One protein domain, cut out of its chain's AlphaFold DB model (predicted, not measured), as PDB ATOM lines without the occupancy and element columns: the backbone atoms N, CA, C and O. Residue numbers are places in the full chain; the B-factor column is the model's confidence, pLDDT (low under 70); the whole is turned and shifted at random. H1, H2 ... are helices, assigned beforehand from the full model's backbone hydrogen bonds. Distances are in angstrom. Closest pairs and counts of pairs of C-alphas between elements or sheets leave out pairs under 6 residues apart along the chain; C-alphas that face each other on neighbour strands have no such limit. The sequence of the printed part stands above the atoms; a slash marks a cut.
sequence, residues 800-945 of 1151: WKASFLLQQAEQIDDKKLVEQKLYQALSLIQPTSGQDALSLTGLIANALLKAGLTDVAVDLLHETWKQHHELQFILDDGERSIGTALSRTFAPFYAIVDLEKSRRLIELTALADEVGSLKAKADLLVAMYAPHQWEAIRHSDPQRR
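This is residues 800 to 945 of the 1151 residues of an uncharacterized protein of Crateriforma conspicua (UniProt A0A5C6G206). Four helices, the shorter H1 and the long H2, H3 and H4, run alternately to and fro with their lines nearly aligned, and H3 has the pair H1 and H2 on one side and H4 on another. A second group of helices, short H6 and H7 with the hairpin H8 and H9, packs on H3, while H5 crosses H8 at one end of the domain and H10 makes a corner with H9 at the opposite end. H1, H2 and H3 are an up-and-down bundle, each running against the one before. The printed part has 146 residues with ten named helices, H1 to H10 in chain order, and no named strand; the class is all helix. The whole is compact, with a radius of gyration of the C-alphas of 15.2 A and spans of 41 by 32 by 26 A.

H1, residues 800 to 809, touches H2, residues 815 to 829, as a hairpin at a shallow tilt of 16 degrees; their closest C-alphas, Ala 802 and Ala 825, are 4.1 A apart. H3, residues 835 to 850, is the hub, touching five helices. It forms hairpins with H2, closest C-alphas Ile 829 and Ala 837 at 7.0 A, and with H4, residues 854 to 867, closest C-alphas Ala 845 and Ala 857 at 4.7 A. H3 touches H1 with residues 840 to 847 alone, closest C-alphas Leu 806 and Ala 847 at 6.7 A. H5, residues 869 to 877, is about perpendicular to H8, residues 899 to 909, at 81 degrees, and touches it, closest C-alphas Leu 875 and Leu 905 at 6.6 A. H6, residues 884 to 889, touches H3 the same way, closest C-alphas Gly 842 and Thr 889 at 5.0 A. H7, residues 891 to 894, touches H9, residues 915 to 929, closest C-alphas Pro 892 and Ala 922 at 4.3 A. H8 and H9 form a hairpin at 25 degrees, closest C-alphas Arg 903 and Lys 919 at 5.7 A. H9 touches H10, residues 931 to 940, with residues 923 to 927 alone, at a steep tilt of 57 degrees, closest C-alphas Ala 927 and Trp 934 at 5.2 A. Every O i to N i+4 pair is within hydrogen-bond range in H1, H3, H4, H5, H8, H9 and H10; H2 has 10 of 11, H6 has 1 of 2, and H7 is too short for one.

H1 begins at C-alpha 800, (154.753, 151.490, 130.216). H2 is 21.3 A long, H3 23.1 A, H4 20.1 A and H9 21.2 A. H10 ends at C-alpha 940, (179.490, 120.409, 115.340).

The C-alphas farthest apart, Asp 814 and Asp 877, are 45.1 A apart. The printed part has no cut and no long link. Mean pLDDT of the printed part is 87.5; residues 830 to 831 and 882 are under 70.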
ATOM      1  N   TRP A 800     153.853 150.350 130.372       82.75
ATOM      2  CA  TRP A 800     154.753 151.490 130.216       82.75
ATOM      3  C   TRP A 800     155.588 151.738 131.477       82.75
ATOM      4  O   TRP A 800     156.758 152.111 131.354       82.75
ATOM      5  N   LYS A 801     155.054 151.464 132.679       88.06
ATOM      6  CA  LYS A 801     155.834 151.399 133.928       88.06
ATOM      7  C   LYS A 801     156.926 150.352 133.808       88.06
ATOM      8  O   LYS A 801     158.081 150.670 134.074       88.06
ATOM      9  N   ALA A 802     156.601 149.135 133.376       86.75
ATOM     10  CA  ALA A 802     157.596 148.084 133.201       86.75
ATOM     11  C   ALA A 802     158.659 148.488 132.164       86.75
ATOM     12  O   ALA A 802     159.855 148.424 132.446       86.75
ATOM     13  N   SER A 803     158.239 149.036 131.021       83.38
ATOM     14  CA  SER A 803     159.137 149.574 129.988       83.38
ATOM     15  C   SER A 803     160.058 150.697 130.500       83.38
ATOM     16  O   SER A 803     161.225 150.772 130.110       83.38
ATOM     17  N   PHE A 804     159.573 151.561 131.398       84.31
ATOM     18  CA  PHE A 804     160.388 152.588 132.050       84.31
ATOM     19  C   PHE A 804     161.333 152.004 133.108       84.31
ATOM     20  O   PHE A 804     162.499 152.385 133.150       84.31
ATOM     21  N   LEU A 805     160.876 151.053 133.927       87.88
ATOM     22  CA  LEU A 805     161.692 150.362 134.932       87.88
ATOM     23  C   LEU A 805     162.871 149.616 134.285       87.88
ATOM     24  O   LEU A 805     163.986 149.698 134.797       87.88
ATOM     25  N   LEU A 806     162.663 148.993 133.118       86.25
ATOM     26  CA  LEU A 806     163.735 148.432 132.284       86.25
ATOM     27  C   LEU A 806     164.749 149.507 131.847       86.25
ATOM     28  O   LEU A 806     165.957 149.286 131.912       86.25
ATOM     29  N   GLN A 807     164.286 150.697 131.450       83.25
ATOM     30  CA  GLN A 807     165.175 151.802 131.069       83.25
ATOM     31  C   GLN A 807     165.888 152.443 132.275       83.25
ATOM     32  O   GLN A 807     166.997 152.954 132.111       83.25
ATOM     33  N   GLN A 808     165.298 152.413 133.477       84.38
ATOM     34  CA  GLN A 808     165.985 152.783 134.721       84.38
ATOM     35  C   GLN A 808     167.072 151.762 135.068       84.38
ATOM     36  O   GLN A 808     168.179 152.157 135.417       84.38
ATOM     37  N   ALA A 809     166.789 150.466 134.919       86.38
ATOM     38  CA  ALA A 809     167.760 149.397 135.127       86.38
ATOM     39  C   ALA A 809     168.980 149.504 134.183       86.38
ATOM     40  O   ALA A 809     170.094 149.225 134.610       86.38
ATOM     41  N   GLU A 810     168.823 150.001 132.945       82.25
ATOM     42  CA  GLU A 810     169.960 150.332 132.054       82.25
ATOM     43  C   GLU A 810     170.781 151.580 132.476       82.25
ATOM     44  O   GLU A 810     171.760 151.909 131.805       82.25
ATOM     45  N   GLN A 811     170.395 152.306 133.533       81.44
ATOM     46  CA  GLN A 811     170.995 153.589 133.952       81.44
ATOM     47  C   GLN A 811     171.512 153.600 135.404       81.44
ATOM     48  O   GLN A 811     171.843 154.668 135.923       81.44
ATOM     49  N   ILE A 812     171.541 152.450 136.081       83.56
ATOM     50  CA  ILE A 812     171.865 152.333 137.509       83.56
ATOM     51  C   ILE A 812     173.068 151.400 137.685       83.56
ATOM     52  O   ILE A 812     173.006 150.238 137.298       83.56
ATOM     53  N   ASP A 813     174.137 151.891 138.315       77.81
ATOM     54  CA  ASP A 813     175.347 151.094 138.583       77.81
ATOM     55  C   ASP A 813     175.192 150.140 139.794       77.81
ATOM     56  O   ASP A 813     175.931 149.164 139.929       77.81
ATOM     57  N   ASP A 814     174.227 150.392 140.691       84.06
ATOM     58  CA  ASP A 814     173.929 149.502 141.823       84.06
ATOM     59  C   ASP A 814     173.127 148.275 141.361       84.06
ATOM     60  O   ASP A 814     171.908 148.336 141.169       84.06
ATOM     61  N   LYS A 815     173.813 147.129 141.253       80.56
ATOM     62  CA  LYS A 815     173.221 145.843 140.854       80.56
ATOM     63  C   LYS A 815     171.989 145.439 141.681       80.56
ATOM     64  O   LYS A 815     171.090 144.828 141.112       80.56
ATOM     65  N   LYS A 816     171.890 145.786 142.971       85.31
ATOM     66  CA  LYS A 816     170.708 145.445 143.791       85.31
ATOM     67  C   LYS A 816     169.496 146.285 143.411       85.31
ATOM     68  O   LYS A 816     168.378 145.777 143.389       85.31
ATOM     69  N   LEU A 817     169.709 147.563 143.105       85.81
ATOM     70  CA  LEU A 817     168.637 148.444 142.655       85.81
ATOM     71  C   LEU A 817     168.227 148.118 141.209       85.81
ATOM     72  O   LEU A 817     167.037 148.138 140.909       85.81
ATOM     73  N   VAL A 818     169.172 147.729 140.344       86.31
ATOM     74  CA  VAL A 818     168.883 147.122 139.030       86.31
ATOM     75  C   VAL A 818     167.990 145.891 139.199       86.31
ATOM     76  O   VAL A 818     166.891 145.857 138.655       86.31
ATOM     77  N   GLU A 819     168.412 144.917 140.005       86.69
ATOM     78  CA  GLU A 819     167.667 143.686 140.286       86.69
ATOM     79  C   GLU A 819     166.249 143.973 140.819       86.69
ATOM     80  O   GLU A 819     165.268 143.455 140.284       86.69
ATOM     81  N   GLN A 820     166.110 144.886 141.788       91.06
ATOM     82  CA  GLN A 820     164.808 145.332 142.299       91.06
ATOM     83  C   GLN A 820     163.914 145.920 141.195       91.06
ATOM     84  O   GLN A 820     162.723 145.609 141.137       91.06
ATOM     85  N   LYS A 821     164.466 146.763 140.313       91.12
ATOM     86  CA  LYS A 821     163.725 147.389 139.204       91.12
ATOM     87  C   LYS A 821     163.305 146.365 138.145       91.12
ATOM     88  O   LYS A 821     162.207 146.480 137.606       91.12
ATOM     89  N   LEU A 822     164.125 145.342 137.894       89.31
ATOM     90  CA  LEU A 822     163.806 144.251 136.970       89.31
ATOM     91  C   LEU A 822     162.722 143.315 137.525       89.31
ATOM     92  O   LEU A 822     161.796 142.982 136.787       89.31
ATOM     93  N   TYR A 823     162.750 142.966 138.818       88.56
ATOM     94  CA  TYR A 823     161.643 142.225 139.442       88.56
ATOM     95  C   TYR A 823     160.343 143.041 139.482       88.56
ATOM     96  O   TYR A 823     159.274 142.488 139.231       88.56
ATOM     97  N   GLN A 824     160.418 144.355 139.735       90.88
ATOM     98  CA  GLN A 824     159.249 145.238 139.640       90.88
ATOM     99  C   GLN A 824     158.665 145.233 138.222       90.88
ATOM    100  O   GLN A 824     157.466 145.012 138.077       90.88
ATOM    101  N   ALA A 825     159.495 145.388 137.182       89.75
ATOM    102  CA  ALA A 825     159.048 145.301 135.791       89.75
ATOM    103  C   ALA A 825     158.384 143.946 135.491       89.75
ATOM    104  O   ALA A 825     157.262 143.912 134.998       89.75
ATOM    105  N   LEU A 826     159.031 142.835 135.859       85.50
ATOM    106  CA  LEU A 826     158.506 141.484 135.651       85.50
ATOM    107  C   LEU A 826     157.148 141.259 136.341       85.50
ATOM    108  O   LEU A 826     156.250 140.672 135.741       85.50
ATOM    109  N   SER A 827     156.971 141.763 137.566       88.88
ATOM    110  CA  SER A 827     155.724 141.600 138.332       88.88
ATOM    111  C   SER A 827     154.503 142.283 137.703       88.88
ATOM    112  O   SER A 827     153.379 141.854 137.949       88.88
ATOM    113  N   LEU A 828     154.717 143.303 136.866       86.06
ATOM    114  CA  LEU A 828     153.651 144.008 136.145       86.06
ATOM    115  C   LEU A 828     153.188 143.240 134.892       86.06
ATOM    116  O   LEU A 828     152.069 143.436 134.435       86.06
ATOM    117  N   ILE A 829     154.032 142.352 134.351       80.44
ATOM    118  CA  ILE A 829     153.861 141.749 133.017       80.44
ATOM    119  C   ILE A 829     153.262 140.337 133.079       80.44
ATOM    120  O   ILE A 829     152.616 139.897 132.127       80.44
ATOM    121  N   GLN A 830     153.395 139.636 134.212       68.69
ATOM    122  CA  GLN A 830     152.925 138.252 134.384       68.69
ATOM    123  C   GLN A 830     151.443 137.938 134.045       68.69
ATOM    124  O   GLN A 830     151.189 136.769 133.759       68.69
ATOM    125  N   PRO A 831     150.458 138.868 134.042       61.72
ATOM    126  CA  PRO A 831     149.098 138.549 133.585       61.72
ATOM    127  C   PRO A 831     148.861 138.740 132.070       61.72
ATOM    128  O   PRO A 831     147.750 138.491 131.603       61.72
ATOM    129  N   THR A 832     149.849 139.209 131.298       70.31
ATOM    130  CA  THR A 832     149.681 139.529 129.866       70.31
ATOM    131  C   THR A 832     149.901 138.315 128.954       70.31
ATOM    132  O   THR A 832     150.642 137.392 129.282       70.31
ATOM    133  N   SER A 833     149.245 138.292 127.787       76.88
ATOM    134  CA  SER A 833     149.415 137.241 126.768       76.88
ATOM    135  C   SER A 833     149.412 137.826 125.347       76.88
ATOM    136  O   SER A 833     149.140 139.010 125.156       76.88
ATOM    137  N   GLY A 834     149.754 137.012 124.343       84.25
ATOM    138  CA  GLY A 834     149.921 137.457 122.952       84.25
ATOM    139  C   GLY A 834     151.312 138.026 122.631       84.25
ATOM    140  O   GLY A 834     152.285 137.800 123.356       84.25
ATOM    141  N   GLN A 835     151.432 138.732 121.503       80.44
ATOM    142  CA  GLN A 835     152.736 139.101 120.931       80.44
ATOM    143  C   GLN A 835     153.455 140.241 121.674       80.44
ATOM    144  O   GLN A 835     154.688 140.258 121.693       80.44
ATOM    145  N   ASP A 836     152.728 141.147 122.331       81.81
ATOM    146  CA  ASP A 836     153.338 142.223 123.124       81.81
ATOM    147  C   ASP A 836     153.983 141.687 124.411       81.81
ATOM    148  O   ASP A 836     155.111 142.067 124.725       81.81
ATOM    149  N   ALA A 837     153.348 140.711 125.073       84.81
ATOM    150  CA  ALA A 837     153.916 139.999 126.220       84.81
ATOM    151  C   ALA A 837     155.242 139.302 125.857       84.81
ATOM    152  O   ALA A 837     156.257 139.501 126.526       84.81
ATOM    153  N   LEU A 838     155.277 138.571 124.732       88.94
ATOM    154  CA  LEU A 838     156.512 137.985 124.186       88.94
ATOM    155  C   LEU A 838     157.582 139.054 123.935       88.94
ATOM    156  O   LEU A 838     158.743 138.891 124.321       88.94
ATOM    157  N   SER A 839     157.186 140.156 123.298       87.69
ATOM    158  CA  SER A 839     158.093 141.242 122.940       87.69
ATOM    159  C   SER A 839     158.733 141.885 124.169       87.69
ATOM    160  O   SER A 839     159.947 142.101 124.204       87.69
ATOM    161  N   LEU A 840     157.923 142.139 125.196       85.50
ATOM    162  CA  LEU A 840     158.338 142.774 126.435       85.50
ATOM    163  C   LEU A 840     159.160 141.814 127.309       85.50
ATOM    164  O   LEU A 840     160.222 142.218 127.777       85.50
ATOM    165  N   THR A 841     158.792 140.530 127.408       90.25
ATOM    166  CA  THR A 841     159.636 139.475 128.006       90.25
ATOM    167  C   THR A 841     161.034 139.444 127.390       90.25
ATOM    168  O   THR A 841     162.026 139.381 128.117       90.25
ATOM    169  N   GLY A 842     161.142 139.558 126.064       91.62
ATOM    170  CA  GLY A 842     162.431 139.648 125.376       91.62
ATOM    171  C   GLY A 842     163.282 140.853 125.809       91.62
ATOM    172  O   GLY A 842     164.504 140.746 125.945       91.62
ATOM    173  N   LEU A 843     162.641 141.990 126.104       89.50
ATOM    174  CA  LEU A 843     163.302 143.184 126.644       89.50
ATOM    175  C   LEU A 843     163.700 143.028 128.124       89.50
ATOM    176  O   LEU A 843     164.780 143.494 128.493       89.50
ATOM    177  N   ILE A 844     162.897 142.339 128.950       89.44
ATOM    178  CA  ILE A 844     163.273 141.986 130.335       89.44
ATOM    179  C   ILE A 844     164.484 141.052 130.329       89.44
ATOM    180  O   ILE A 844     165.468 141.330 131.013       89.44
ATOM    181  N   ALA A 845     164.443 139.975 129.539       91.75
ATOM    182  CA  ALA A 845     165.526 139.000 129.446       91.75
ATOM    183  C   ALA A 845     166.840 139.683 129.039       91.75
ATOM    184  O   ALA A 845     167.852 139.527 129.716       91.75
ATOM    185  N   ASN A 846     166.812 140.539 128.014       90.81
ATOM    186  CA  ASN A 846     167.935 141.394 127.623       90.81
ATOM    187  C   ASN A 846     168.507 142.234 128.787       90.81
ATOM    188  O   ASN A 846     169.725 142.364 128.904       90.81
ATOM    189  N   ALA A 847     167.663 142.798 129.654       87.94
ATOM    190  CA  ALA A 847     168.112 143.604 130.791       87.94
ATOM    191  C   ALA A 847     168.659 142.751 131.957       87.94
ATOM    192  O   ALA A 847     169.702 143.084 132.518       87.94
ATOM    193  N   LEU A 848     168.024 141.615 132.269       88.81
ATOM    194  CA  LEU A 848     168.515 140.618 133.234       88.81
ATOM    195  C   LEU A 848     169.893 140.070 132.826       88.81
ATOM    196  O   LEU A 848     170.810 140.003 133.646       88.81
ATOM    197  N   LEU A 849     170.076 139.750 131.544       89.50
ATOM    198  CA  LEU A 849     171.346 139.281 130.982       89.50
ATOM    199  C   LEU A 849     172.457 140.339 131.106       89.50
ATOM    200  O   LEU A 849     173.584 140.006 131.470       89.50
ATOM    201  N   LYS A 850     172.147 141.625 130.890       85.00
ATOM    202  CA  LYS A 850     173.086 142.739 131.135       85.00
ATOM    203  C   LYS A 850     173.423 142.930 132.613       85.00
ATOM    204  O   LYS A 850     174.563 143.248 132.932       85.00
ATOM    205  N   ALA A 851     172.469 142.695 133.513       84.75
ATOM    206  CA  ALA A 851     172.697 142.722 134.957       84.75
ATOM    207  C   ALA A 851     173.522 141.519 135.466       84.75
ATOM    208  O   ALA A 851     173.881 141.467 136.646       84.75
ATOM    209  N   GLY A 852     173.817 140.528 134.614       86.81
ATOM    210  CA  GLY A 852     174.430 139.264 135.024       86.81
ATOM    211  C   GLY A 852     173.501 138.454 135.931       86.81
ATOM    212  O   GLY A 852     173.929 137.990 136.988       86.81
ATOM    213  N   LEU A 853     172.221 138.373 135.556       89.25
ATOM    214  CA  LEU A 853     171.168 137.547 136.157       89.25
ATOM    215  C   LEU A 853     170.708 136.497 135.125       89.25
ATOM    216  O   LEU A 853     169.527 136.392 134.796       89.25
ATOM    217  N   THR A 854     171.676 135.769 134.554       91.69
ATOM    218  CA  THR A 854     171.480 134.861 133.411       91.69
ATOM    219  C   THR A 854     170.440 133.782 133.688       91.69
ATOM    220  O   THR A 854     169.567 133.570 132.854       91.69
ATOM    221  N   ASP A 855     170.490 133.151 134.860       92.56
ATOM    222  CA  ASP A 855     169.593 132.042 135.206       92.56
ATOM    223  C   ASP A 855     168.130 132.516 135.260       92.56
ATOM    224  O   ASP A 855     167.256 131.915 134.645       92.56
ATOM    225  N   VAL A 856     167.883 133.689 135.861       90.38
ATOM    226  CA  VAL A 856     166.555 134.331 135.917       90.38
ATOM    227  C   VAL A 856     166.037 134.684 134.515       90.38
ATOM    228  O   VAL A 856     164.842 134.570 134.250       90.38
ATOM    229  N   ALA A 857     166.918 135.093 133.596       92.44
ATOM    230  CA  ALA A 857     166.555 135.320 132.196       92.44
ATOM    231  C   ALA A 857     166.231 134.018 131.446       92.44
ATOM    232  O   ALA A 857     165.299 134.003 130.643       92.44
ATOM    233  N   VAL A 858     166.978 132.940 131.698       94.88
ATOM    234  CA  VAL A 858     166.747 131.613 131.106       94.88
ATOM    235  C   VAL A 858     165.419 131.031 131.587       94.88
ATOM    236  O   VAL A 858     164.609 130.630 130.752       94.88
ATOM    237  N   ASP A 859     165.152 131.064 132.895       93.06
ATOM    238  CA  ASP A 859     163.885 130.612 133.481       93.06
ATOM    239  C   ASP A 859     162.698 131.413 132.929       93.06
ATOM    240  O   ASP A 859     161.712 130.828 132.482       93.06
ATOM    241  N   LEU A 860     162.813 132.746 132.864       92.44
ATOM    242  CA  LEU A 860     161.794 133.616 132.273       92.44
ATOM    243  C   LEU A 860     161.489 133.239 130.813       92.44
ATOM    244  O   LEU A 860     160.331 133.029 130.456       92.44
ATOM    245  N   LEU A 861     162.518 133.114 129.971       94.56
ATOM    246  CA  LEU A 861     162.370 132.742 128.560       94.56
ATOM    247  C   LEU A 861     161.761 131.337 128.390       94.56
ATOM    248  O   LEU A 861     160.968 131.113 127.472       94.56
ATOM    249  N   HIS A 862     162.112 130.399 129.271       94.81
ATOM    250  CA  HIS A 862     161.641 129.017 129.247       94.81
ATOM    251  C   HIS A 862     160.193 128.863 129.740       94.81
ATOM    252  O   HIS A 862     159.417 128.140 129.114       94.81
ATOM    253  N   GLU A 863     159.781 129.565 130.799       92.50
ATOM    254  CA  GLU A 863     158.380 129.568 131.240       92.50
ATOM    255  C   GLU A 863     157.475 130.308 130.248       92.50
ATOM    256  O   GLU A 863     156.398 129.809 129.919       92.50
ATOM    257  N   THR A 864     157.925 131.432 129.675       91.75
ATOM    258  CA  THR A 864     157.186 132.101 128.590       91.75
ATOM    259  C   THR A 864     157.018 131.182 127.374       91.75
ATOM    260  O   THR A 864     155.927 131.131 126.807       91.75
ATOM    261  N   TRP A 865     158.032 130.383 127.008       93.06
ATOM    262  CA  TRP A 865     157.888 129.381 125.942       93.06
ATOM    263  C   TRP A 865     156.755 128.385 126.218       93.06
ATOM    264  O   TRP A 865     155.929 128.132 125.343       93.06
ATOM    265  N   LYS A 866     156.688 127.832 127.435       93.06
ATOM    266  CA  LYS A 866     155.648 126.858 127.823       93.06
ATOM    267  C   LYS A 866     154.238 127.447 127.789       93.06
ATOM    268  O   LYS A 866     153.284 126.722 127.522       93.06
ATOM    269  N   GLN A 867     154.103 128.737 128.089       89.12
ATOM    270  CA  GLN A 867     152.813 129.425 128.175       89.12
ATOM    271  C   GLN A 867     152.289 129.853 126.789       89.12
ATOM    272  O   GLN A 867     151.083 129.799 126.536       89.12
ATOM    273  N   HIS A 868     153.178 130.210 125.855       89.38
ATOM    274  CA  HIS A 868     152.816 130.672 124.512       89.38
ATOM    275  C   HIS A 868     152.809 129.540 123.472       89.38
ATOM    276  O   HIS A 868     153.698 129.431 122.628       89.38
ATOM    277  N   HIS A 869     151.745 128.732 123.483       89.50
ATOM    278  CA  HIS A 869     151.519 127.633 122.529       89.50
ATOM    279  C   HIS A 869     151.585 128.044 121.038       89.50
ATOM    280  O   HIS A 869     151.967 127.224 120.205       89.50
ATOM    281  N   GLU A 870     151.295 129.310 120.705       87.25
ATOM    282  CA  GLU A 870     151.484 129.908 119.366       87.25
ATOM    283  C   GLU A 870     152.919 129.706 118.831       87.25
ATOM    284  O   GLU A 870     153.103 129.458 117.642       87.25
ATOM    285  N   LEU A 871     153.940 129.735 119.699       91.12
ATOM    286  CA  LEU A 871     155.342 129.547 119.303       91.12
ATOM    287  C   LEU A 871     155.625 128.132 118.791       91.12
ATOM    288  O   LEU A 871     156.350 127.966 117.812       91.12
ATOM    289  N   GLN A 872     155.055 127.121 119.449       91.38
ATOM    290  CA  GLN A 872     155.197 125.729 119.028       91.38
ATOM    291  C   GLN A 872     154.341 125.460 117.783       91.38
ATOM    292  O   GLN A 872     154.826 124.823 116.856       91.38
ATOM    293  N   PHE A 873     153.135 126.039 117.705       89.12
ATOM    294  CA  PHE A 873     152.299 125.976 116.502       89.12
ATOM    295  C   PHE A 873     153.034 126.513 115.263       89.12
ATOM    296  O   PHE A 873     153.106 125.808 114.266       89.12
ATOM    297  N   ILE A 874     153.660 127.696 115.341       88.00
ATOM    298  CA  ILE A 874     154.452 128.261 114.233       88.00
ATOM    299  C   ILE A 874     155.592 127.315 113.812       88.00
ATOM    300  O   ILE A 874     155.865 127.182 112.621       88.00
ATOM    301  N   LEU A 875     156.266 126.652 114.762       90.19
ATOM    302  CA  LEU A 875     157.329 125.691 114.441       90.19
ATOM    303  C   LEU A 875     156.820 124.414 113.761       90.19
ATOM    304  O   LEU A 875     157.485 123.937 112.840       90.19
ATOM    305  N   ASP A 876     155.694 123.873 114.228       91.06
ATOM    306  CA  ASP A 876     155.140 122.590 113.780       91.06
ATOM    307  C   ASP A 876     154.411 122.709 112.432       91.06
ATOM    308  O   ASP A 876     154.527 121.825 111.585       91.06
ATOM    309  N   ASP A 877     153.688 123.814 112.231       88.81
ATOM    310  CA  ASP A 877     152.995 124.172 110.989       88.81
ATOM    311  C   ASP A 877     153.993 124.568 109.885       88.81
ATOM    312  O   ASP A 877     153.907 124.121 108.741       88.81
ATOM    313  N   GLY A 878     155.016 125.349 110.247       83.81
ATOM    314  CA  GLY A 878     156.128 125.686 109.362       83.81
ATOM    315  C   GLY A 878     155.815 126.717 108.271       83.81
ATOM    316  O   GLY A 878     156.727 127.037 107.498       83.81
ATOM    317  N   GLU A 879     154.597 127.269 108.208       76.06
ATOM    318  CA  GLU A 879     154.290 128.435 107.378       76.06
ATOM    319  C   GLU A 879     154.841 129.748 107.977       76.06
ATOM    320  O   GLU A 879     155.271 129.839 109.131       76.06
ATOM    321  N   ARG A 880     154.873 130.812 107.163       70.62
ATOM    322  CA  ARG A 880     155.432 132.118 107.551       70.62
ATOM    323  C   ARG A 880     154.380 133.058 108.145       70.62
ATOM    324  O   ARG A 880     153.780 133.855 107.425       70.62
ATOM    325  N   SER A 881     154.237 133.047 109.470       75.56
ATOM    326  CA  SER A 881     153.472 134.059 110.216       75.56
ATOM    327  C   SER A 881     154.349 135.271 110.573       75.56
ATOM    328  O   SER A 881     155.268 135.159 111.382       75.56
ATOM    329  N   ILE A 882     154.102 136.449 109.980       69.56
ATOM    330  CA  ILE A 882     155.001 137.625 110.066       69.56
ATOM    331  C   ILE A 882     154.883 138.373 111.417       69.56
ATOM    332  O   ILE A 882     154.387 139.499 111.507       69.56
ATOM    333  N   GLY A 883     155.401 137.764 112.484       73.25
ATOM    334  CA  GLY A 883     155.547 138.359 113.815       73.25
ATOM    335  C   GLY A 883     156.802 139.232 113.950       73.25
ATOM    336  O   GLY A 883     157.815 138.799 114.507       73.25
ATOM    337  N   THR A 884     156.759 140.489 113.484       72.19
ATOM    338  CA  THR A 884     157.942 141.390 113.533       72.19
ATOM    339  C   THR A 884     158.381 141.801 114.945       72.19
ATOM    340  O   THR A 884     159.516 142.241 115.123       72.19
ATOM    341  N   ALA A 885     157.513 141.665 115.953       78.19
ATOM    342  CA  ALA A 885     157.886 141.827 117.356       78.19
ATOM    343  C   ALA A 885     158.677 140.594 117.828       78.19
ATOM    344  O   ALA A 885     159.890 140.678 118.024       78.19
ATOM    345  N   LEU A 886     158.011 139.432 117.862       86.19
ATOM    346  CA  LEU A 886     158.557 138.108 118.194       86.19
ATOM    347  C   LEU A 886     159.958 137.859 117.605       86.19
ATOM    348  O   LEU A 886     160.898 137.579 118.353       86.19
ATOM    349  N   SER A 887     160.124 138.031 116.291       86.94
ATOM    350  CA  SER A 887     161.402 137.816 115.592       86.94
ATOM    351  C   SER A 887     162.541 138.746 116.029       86.94
ATOM    352  O   SER A 887     163.704 138.346 115.983       86.94
ATOM    353  N   ARG A 888     162.247 139.983 116.447       87.19
ATOM    354  CA  ARG A 888     163.261 141.007 116.767       87.19
ATOM    355  C   ARG A 888     163.622 141.064 118.251       87.19
ATOM    356  O   ARG A 888     164.784 141.347 118.584       87.19
ATOM    357  N   THR A 889     162.643 140.834 119.129       90.06
ATOM    358  CA  THR A 889     162.753 141.063 120.578       90.06
ATOM    359  C   THR A 889     162.737 139.791 121.416       90.06
ATOM    360  O   THR A 889     163.523 139.742 122.350       90.06
ATOM    361  N   PHE A 890     161.949 138.759 121.088       94.69
ATOM    362  CA  PHE A 890     161.908 137.509 121.869       94.69
ATOM    363  C   PHE A 890     162.864 136.443 121.322       94.69
ATOM    364  O   PHE A 890     163.811 136.044 122.006       94.69
ATOM    365  N   ALA A 891     162.657 136.010 120.072       95.12
ATOM    366  CA  ALA A 891     163.338 134.844 119.504       95.12
ATOM    367  C   ALA A 891     164.881 134.911 119.598       95.12
ATOM    368  O   ALA A 891     165.479 133.922 120.023       95.12
ATOM    369  N   PRO A 892     165.557 136.056 119.340       95.50
ATOM    370  CA  PRO A 892     167.014 136.126 119.443       95.50
ATOM    371  C   PRO A 892     167.564 135.897 120.857       95.50
ATOM    372  O   PRO A 892     168.717 135.502 120.976       95.50
ATOM    373  N   PHE A 893     166.777 136.127 121.916       95.12
ATOM    374  CA  PHE A 893     167.194 135.881 123.305       95.12
ATOM    375  C   PHE A 893     166.782 134.487 123.782       95.12
ATOM    376  O   PHE A 893     167.568 133.836 124.465       95.12
ATOM    377  N   TYR A 894     165.629 133.975 123.327       96.69
ATOM    378  CA  TYR A 894     165.246 132.567 123.515       96.69
ATOM    379  C   TYR A 894     166.310 131.583 122.986       96.69
ATOM    380  O   TYR A 894     166.419 130.461 123.468       96.69
ATOM    381  N   ALA A 895     167.173 132.042 122.075       96.38
ATOM    382  CA  ALA A 895     168.374 131.346 121.622       96.38
ATOM    383  C   ALA A 895     169.250 130.747 122.740       96.38
ATOM    384  O   ALA A 895     169.868 129.712 122.531       96.38
ATOM    385  N   ILE A 896     169.305 131.398 123.908       96.31
ATOM    386  CA  ILE A 896     170.094 130.969 125.077       96.31
ATOM    387  C   ILE A 896     169.479 129.708 125.729       96.31
ATOM    388  O   ILE A 896     170.184 128.938 126.380       96.31
ATOM    389  N   VAL A 897     168.178 129.480 125.519       96.25
ATOM    390  CA  VAL A 897     167.442 128.272 125.923       96.25
ATOM    391  C   VAL A 897     167.512 127.204 124.824       96.25
ATOM    392  O   VAL A 897     167.860 126.061 125.105       96.25
ATOM    393  N   ASP A 898     167.197 127.574 123.576       96.12
ATOM    394  CA  ASP A 898     167.229 126.687 122.404       96.12
ATOM    395  C   ASP A 898     167.525 127.497 121.124       96.12
ATOM    396  O   ASP A 898     166.673 128.217 120.582       96.12
ATOM    397  N   LEU A 899     168.768 127.399 120.643       94.88
ATOM    398  CA  LEU A 899     169.265 128.185 119.512       94.88
ATOM    399  C   LEU A 899     168.632 127.799 118.173       94.88
ATOM    400  O   LEU A 899     168.397 128.679 117.345       94.88
ATOM    401  N   GLU A 900     168.335 126.522 117.933       94.50
ATOM    402  CA  GLU A 900     167.806 126.107 116.629       94.50
ATOM    403  C   GLU A 900     166.295 126.341 116.527       94.50
ATOM    404  O   GLU A 900     165.838 126.801 115.478       94.50
ATOM    405  N   LYS A 901     165.526 126.213 117.622       95.81
ATOM    406  CA  LYS A 901     164.145 126.734 117.662       95.81
ATOM    407  C   LYS A 901     164.101 128.248 117.495       95.81
ATOM    408  O   LYS A 901     163.280 128.748 116.729       95.81
ATOM    409  N   SER A 902     165.007 128.982 118.146       96.06
ATOM    410  CA  SER A 902     165.169 130.429 117.943       96.06
ATOM    411  C   SER A 902     165.417 130.776 116.470       96.06
ATOM    412  O   SER A 902     164.690 131.583 115.884       96.06
ATOM    413  N   ARG A 903     166.393 130.122 115.830       93.88
ATOM    414  CA  ARG A 903     166.733 130.350 114.417       93.88
ATOM    415  C   ARG A 903     165.592 129.975 113.482       93.88
ATOM    416  O   ARG A 903     165.374 130.705 112.516       93.88
ATOM    417  N   ARG A 904     164.846 128.904 113.772       93.50
ATOM    418  CA  ARG A 904     163.667 128.500 112.997       93.50
ATOM    419  C   ARG A 904     162.505 129.482 113.167       93.50
ATOM    420  O   ARG A 904     161.942 129.905 112.164       93.50
ATOM    421  N   LEU A 905     162.213 129.958 114.380       93.69
ATOM    422  CA  LEU A 905     161.253 131.054 114.577       93.69
ATOM    423  C   LEU A 905     161.667 132.316 113.814       93.69
ATOM    424  O   LEU A 905     160.817 132.963 113.209       93.69
ATOM    425  N   ILE A 906     162.956 132.662 113.784       92.75
ATOM    426  CA  ILE A 906     163.457 133.807 113.008       92.75
ATOM    427  C   ILE A 906     163.257 133.588 111.495       92.75
ATOM    428  O   ILE A 906     162.855 134.523 110.807       92.75
ATOM    429  N   GLU A 907     163.464 132.378 110.961       87.12
ATOM    430  CA  GLU A 907     163.144 132.060 109.553       87.12
ATOM    431  C   GLU A 907     161.661 132.213 109.215       87.12
ATOM    432  O   GLU A 907     161.337 132.585 108.086       87.12
ATOM    433  N   LEU A 908     160.776 131.895 110.158       88.69
ATOM    434  CA  LEU A 908     159.333 131.865 109.933       88.69
ATOM    435  C   LEU A 908     158.662 133.222 110.186       88.69
ATOM    436  O   LEU A 908     157.712 133.569 109.488       88.69
ATOM    437  N   THR A 909     159.184 134.011 111.131       88.81
ATOM    438  CA  THR A 909     158.510 135.219 111.646       88.81
ATOM    439  C   THR A 909     159.193 136.550 111.316       88.81
ATOM    440  O   THR A 909     158.576 137.605 111.479       88.81
ATOM    441  N   ALA A 910     160.438 136.541 110.823       82.38
ATOM    442  CA  ALA A 910     161.137 137.755 110.395       82.38
ATOM    443  C   ALA A 910     160.887 138.111 108.919       82.38
ATOM    444  O   ALA A 910     160.636 137.250 108.068       82.38
ATOM    445  N   LEU A 911     161.070 139.393 108.586       79.38
ATOM    446  CA  LEU A 911     161.186 139.836 107.195       79.38
ATOM    447  C   LEU A 911     162.423 139.190 106.541       79.38
ATOM    448  O   LEU A 911     163.439 138.968 107.204       79.38
ATOM    449  N   ALA A 912     162.348 138.864 105.247       70.69
ATOM    450  CA  ALA A 912     163.371 138.063 104.558       70.69
ATOM    451  C   ALA A 912     164.778 138.700 104.568       70.69
ATOM    452  O   ALA A 912     165.780 137.991 104.597       70.69
ATOM    453  N   ASP A 913     164.850 140.028 104.593       70.69
ATOM    454  CA  ASP A 913     166.067 140.832 104.726       70.69
ATOM    455  C   ASP A 913     166.595 140.938 106.171       70.69
ATOM    456  O   ASP A 913     167.771 141.236 106.374       70.69
ATOM    457  N   GLU A 914     165.775 140.632 107.181       80.88
ATOM    458  CA  GLU A 914     166.171 140.661 108.594       80.88
ATOM    459  C   GLU A 914     166.650 139.303 109.129       80.88
ATOM    460  O   GLU A 914     167.457 139.286 110.064       80.88
ATOM    461  N   VAL A 915     166.223 138.175 108.532       83.44
ATOM    462  CA  VAL A 915     166.552 136.798 108.977       83.44
ATOM    463  C   VAL A 915     168.043 136.631 109.288       83.44
ATOM    464  O   VAL A 915     168.399 136.160 110.367       83.44
ATOM    465  N   GLY A 916     168.928 137.037 108.371       81.56
ATOM    466  CA  GLY A 916     170.378 136.881 108.542       81.56
ATOM    467  C   GLY A 916     170.941 137.681 109.722       81.56
ATOM    468  O   GLY A 916     171.741 137.159 110.495       81.56
ATOM    469  N   SER A 917     170.478 138.920 109.907       82.38
ATOM    470  CA  SER A 917     170.898 139.795 111.013       82.38
ATOM    471  C   SER A 917     170.396 139.281 112.367       82.38
ATOM    472  O   SER A 917     171.133 139.258 113.353       82.38
ATOM    473  N   LEU A 918     169.154 138.793 112.411       89.00
ATOM    474  CA  LEU A 918     168.534 138.270 113.627       89.00
ATOM    475  C   LEU A 918     169.119 136.913 114.044       89.00
ATOM    476  O   LEU A 918     169.391 136.724 115.229       89.00
ATOM    477  N   LYS A 919     169.420 136.012 113.096       91.44
ATOM    478  CA  LYS A 919     170.198 134.789 113.372       91.44
ATOM    479  C   LYS A 919     171.604 135.114 113.883       91.44
ATOM    480  O   LYS A 919     172.045 134.527 114.865       91.44
ATOM    481  N   ALA A 920     172.283 136.087 113.271       87.00
ATOM    482  CA  ALA A 920     173.614 136.519 113.692       87.00
ATOM    483  C   ALA A 920     173.620 137.136 115.108       87.00
ATOM    484  O   ALA A 920     174.580 136.941 115.855       87.00
ATOM    485  N   LYS A 921     172.538 137.831 115.497       90.81
ATOM    486  CA  LYS A 921     172.280 138.304 116.868       90.81
ATOM    487  C   LYS A 921     172.007 137.145 117.841       90.81
ATOM    488  O   LYS A 921     172.521 137.177 118.954       90.81
ATOM    489  N   ALA A 922     171.240 136.133 117.430       93.62
ATOM    490  CA  ALA A 922     170.955 134.941 118.234       93.62
ATOM    491  C   ALA A 922     172.232 134.135 118.543       93.62
ATOM    492  O   ALA A 922     172.526 133.878 119.708       93.62
ATOM    493  N   ASP A 923     173.039 133.826 117.520       92.94
ATOM    494  CA  ASP A 923     174.329 133.129 117.668       92.94
ATOM    495  C   ASP A 923     175.272 133.879 118.642       92.94
ATOM    496  O   ASP A 923     175.917 133.273 119.498       92.94
ATOM    497  N   LEU A 924     175.300 135.217 118.571       92.12
ATOM    498  CA  LEU A 924     176.070 136.077 119.477       92.12
ATOM    499  C   LEU A 924     175.563 136.027 120.930       92.12
ATOM    500  O   LEU A 924     176.373 135.933 121.851       92.12
ATOM    501  N   LEU A 925     174.247 136.044 121.154       93.25
ATOM    502  CA  LEU A 925     173.671 135.959 122.501       93.25
ATOM    503  C   LEU A 925     173.980 134.611 123.179       93.25
ATOM    504  O   LEU A 925     174.277 134.586 124.374       93.25
ATOM    505  N   VAL A 926     174.032 133.510 122.421       95.06
ATOM    506  CA  VAL A 926     174.497 132.206 122.933       95.06
ATOM    507  C   VAL A 926     175.996 132.236 123.244       95.06
ATOM    508  O   VAL A 926     176.397 131.853 124.340       95.06
ATOM    509  N   ALA A 927     176.832 132.781 122.354       92.75
ATOM    510  CA  ALA A 927     178.275 132.915 122.591       92.75
ATOM    511  C   ALA A 927     178.637 133.794 123.810       92.75
ATOM    512  O   ALA A 927     179.701 133.629 124.423       92.75
ATOM    513  N   MET A 928     177.762 134.738 124.165       91.25
ATOM    514  CA  MET A 928     177.852 135.539 125.384       91.25
ATOM    515  C   MET A 928     177.480 134.716 126.623       91.25
ATOM    516  O   MET A 928     178.322 134.526 127.505       91.25
ATOM    517  N   TYR A 929     176.231 134.240 126.675       94.00
ATOM    518  CA  TYR A 929     175.560 133.835 127.914       94.00
ATOM    519  C   TYR A 929     175.434 132.318 128.112       94.00
ATOM    520  O   TYR A 929     175.344 131.867 129.251       94.00
ATOM    521  N   ALA A 930     175.521 131.526 127.042       93.94
ATOM    522  CA  ALA A 930     175.588 130.064 127.082       93.94
ATOM    523  C   ALA A 930     176.835 129.545 126.325       93.94
ATOM    524  O   ALA A 930     176.715 128.789 125.357       93.94
ATOM    525  N   PRO A 931     178.062 129.930 126.743       93.06
ATOM    526  CA  PRO A 931     179.288 129.630 125.997       93.06
ATOM    527  C   PRO A 931     179.536 128.131 125.794       93.06
ATOM    528  O   PRO A 931     180.062 127.748 124.758       93.06
ATOM    529  N   HIS A 932     179.090 127.280 126.723       93.38
ATOM    530  CA  HIS A 932     179.180 125.822 126.596       93.38
ATOM    531  C   HIS A 932     178.317 125.272 125.443       93.38
ATOM    532  O   HIS A 932     178.742 124.353 124.748       93.38
ATOM    533  N   GLN A 933     177.136 125.858 125.190       92.50
ATOM    534  CA  GLN A 933     176.342 125.534 124.002       92.50
ATOM    535  C   GLN A 933     177.081 126.010 122.752       92.50
ATOM    536  O   GLN A 933     177.246 125.243 121.809       92.50
ATOM    537  N   TRP A 934     177.572 127.254 122.753       92.94
ATOM    538  CA  TRP A 934     178.285 127.836 121.612       92.94
ATOM    539  C   TRP A 934     179.548 127.051 121.224       92.94
ATOM    540  O   TRP A 934     179.810 126.852 120.041       92.94
ATOM    541  N   GLU A 935     180.307 126.557 122.202       91.50
ATOM    542  CA  GLU A 935     181.466 125.689 121.979       91.50
ATOM    543  C   GLU A 935     181.047 124.335 121.389       91.50
ATOM    544  O   GLU A 935     181.624 123.915 120.386       91.50
ATOM    545  N   ALA A 936     179.995 123.694 121.911       89.94
ATOM    546  CA  ALA A 936     179.444 122.467 121.324       89.94
ATOM    547  C   ALA A 936     178.951 122.681 119.878       89.94
ATOM    548  O   ALA A 936     179.262 121.886 118.989       89.94
ATOM    549  N   ILE A 937     178.263 123.798 119.618       87.75
ATOM    550  CA  ILE A 937     177.803 124.214 118.289       87.75
ATOM    551  C   ILE A 937     178.996 124.393 117.343       87.75
ATOM    552  O   ILE A 937     178.998 123.808 116.263       87.75
ATOM    553  N   ARG A 938     180.045 125.114 117.757       89.94
ATOM    554  CA  ARG A 938     181.274 125.306 116.964       89.94
ATOM    555  C   ARG A 938     182.090 124.028 116.755       89.94
ATOM    556  O   ARG A 938     182.850 123.955 115.793       89.94
ATOM    557  N   HIS A 939     181.951 123.032 117.629       89.06
ATOM    558  CA  HIS A 939     182.504 121.695 117.410       89.06
ATOM    559  C   HIS A 939     181.680 120.878 116.400       89.06
ATOM    560  O   HIS A 939     182.272 120.124 115.633       89.06
ATOM    561  N   SER A 940     180.350 121.042 116.358       85.38
ATOM    562  CA  SER A 940     179.490 120.409 115.340       85.38
ATOM    563  C   SER A 940     179.517 121.103 113.971       85.38
ATOM    564  O   SER A 940     179.374 120.438 112.949       85.38
ATOM    565  N   ASP A 941     179.733 122.419 113.945       87.12
ATOM    566  CA  ASP A 941     179.796 123.261 112.748       87.12
ATOM    567  C   ASP A 941     180.983 124.243 112.868       87.12
ATOM    568  O   ASP A 941     180.841 125.355 113.391       87.12
ATOM    569  N   PRO A 942     182.178 123.855 112.381       85.12
ATOM    570  CA  PRO A 942     183.364 124.713 112.399       85.12
ATOM    571  C   PRO A 942     183.304 125.922 111.447       85.12
ATOM    572  O   PRO A 942     184.172 126.803 111.532       85.12
ATOM    573  N   GLN A 943     182.324 125.984 110.535       83.50
ATOM    574  CA  GLN A 943     182.107 127.147 109.666       83.50
ATOM    575  C   GLN A 943     181.338 128.259 110.400       83.50
ATOM    576  O   GLN A 943     181.486 129.440 110.072       83.50
ATOM    577  N   ARG A 944     180.581 127.914 111.448       84.38
ATOM    578  CA  ARG A 944     179.807 128.845 112.280       84.38
ATOM    579  C   ARG A 944     180.697 129.747 113.137       84.38
ATOM    580  O   ARG A 944     181.100 129.418 114.252       84.38
ATOM    581  N   ARG A 945     181.005 130.930 112.603       85.88
ATOM    582  CA  ARG A 945     181.825 131.967 113.250       85.88
ATOM    583  C   ARG A 945     180.983 133.172 113.655       85.88
ATOM    584  O   ARG A 945     180.028 133.533 112.970       85.88
TER     585      ARG A 945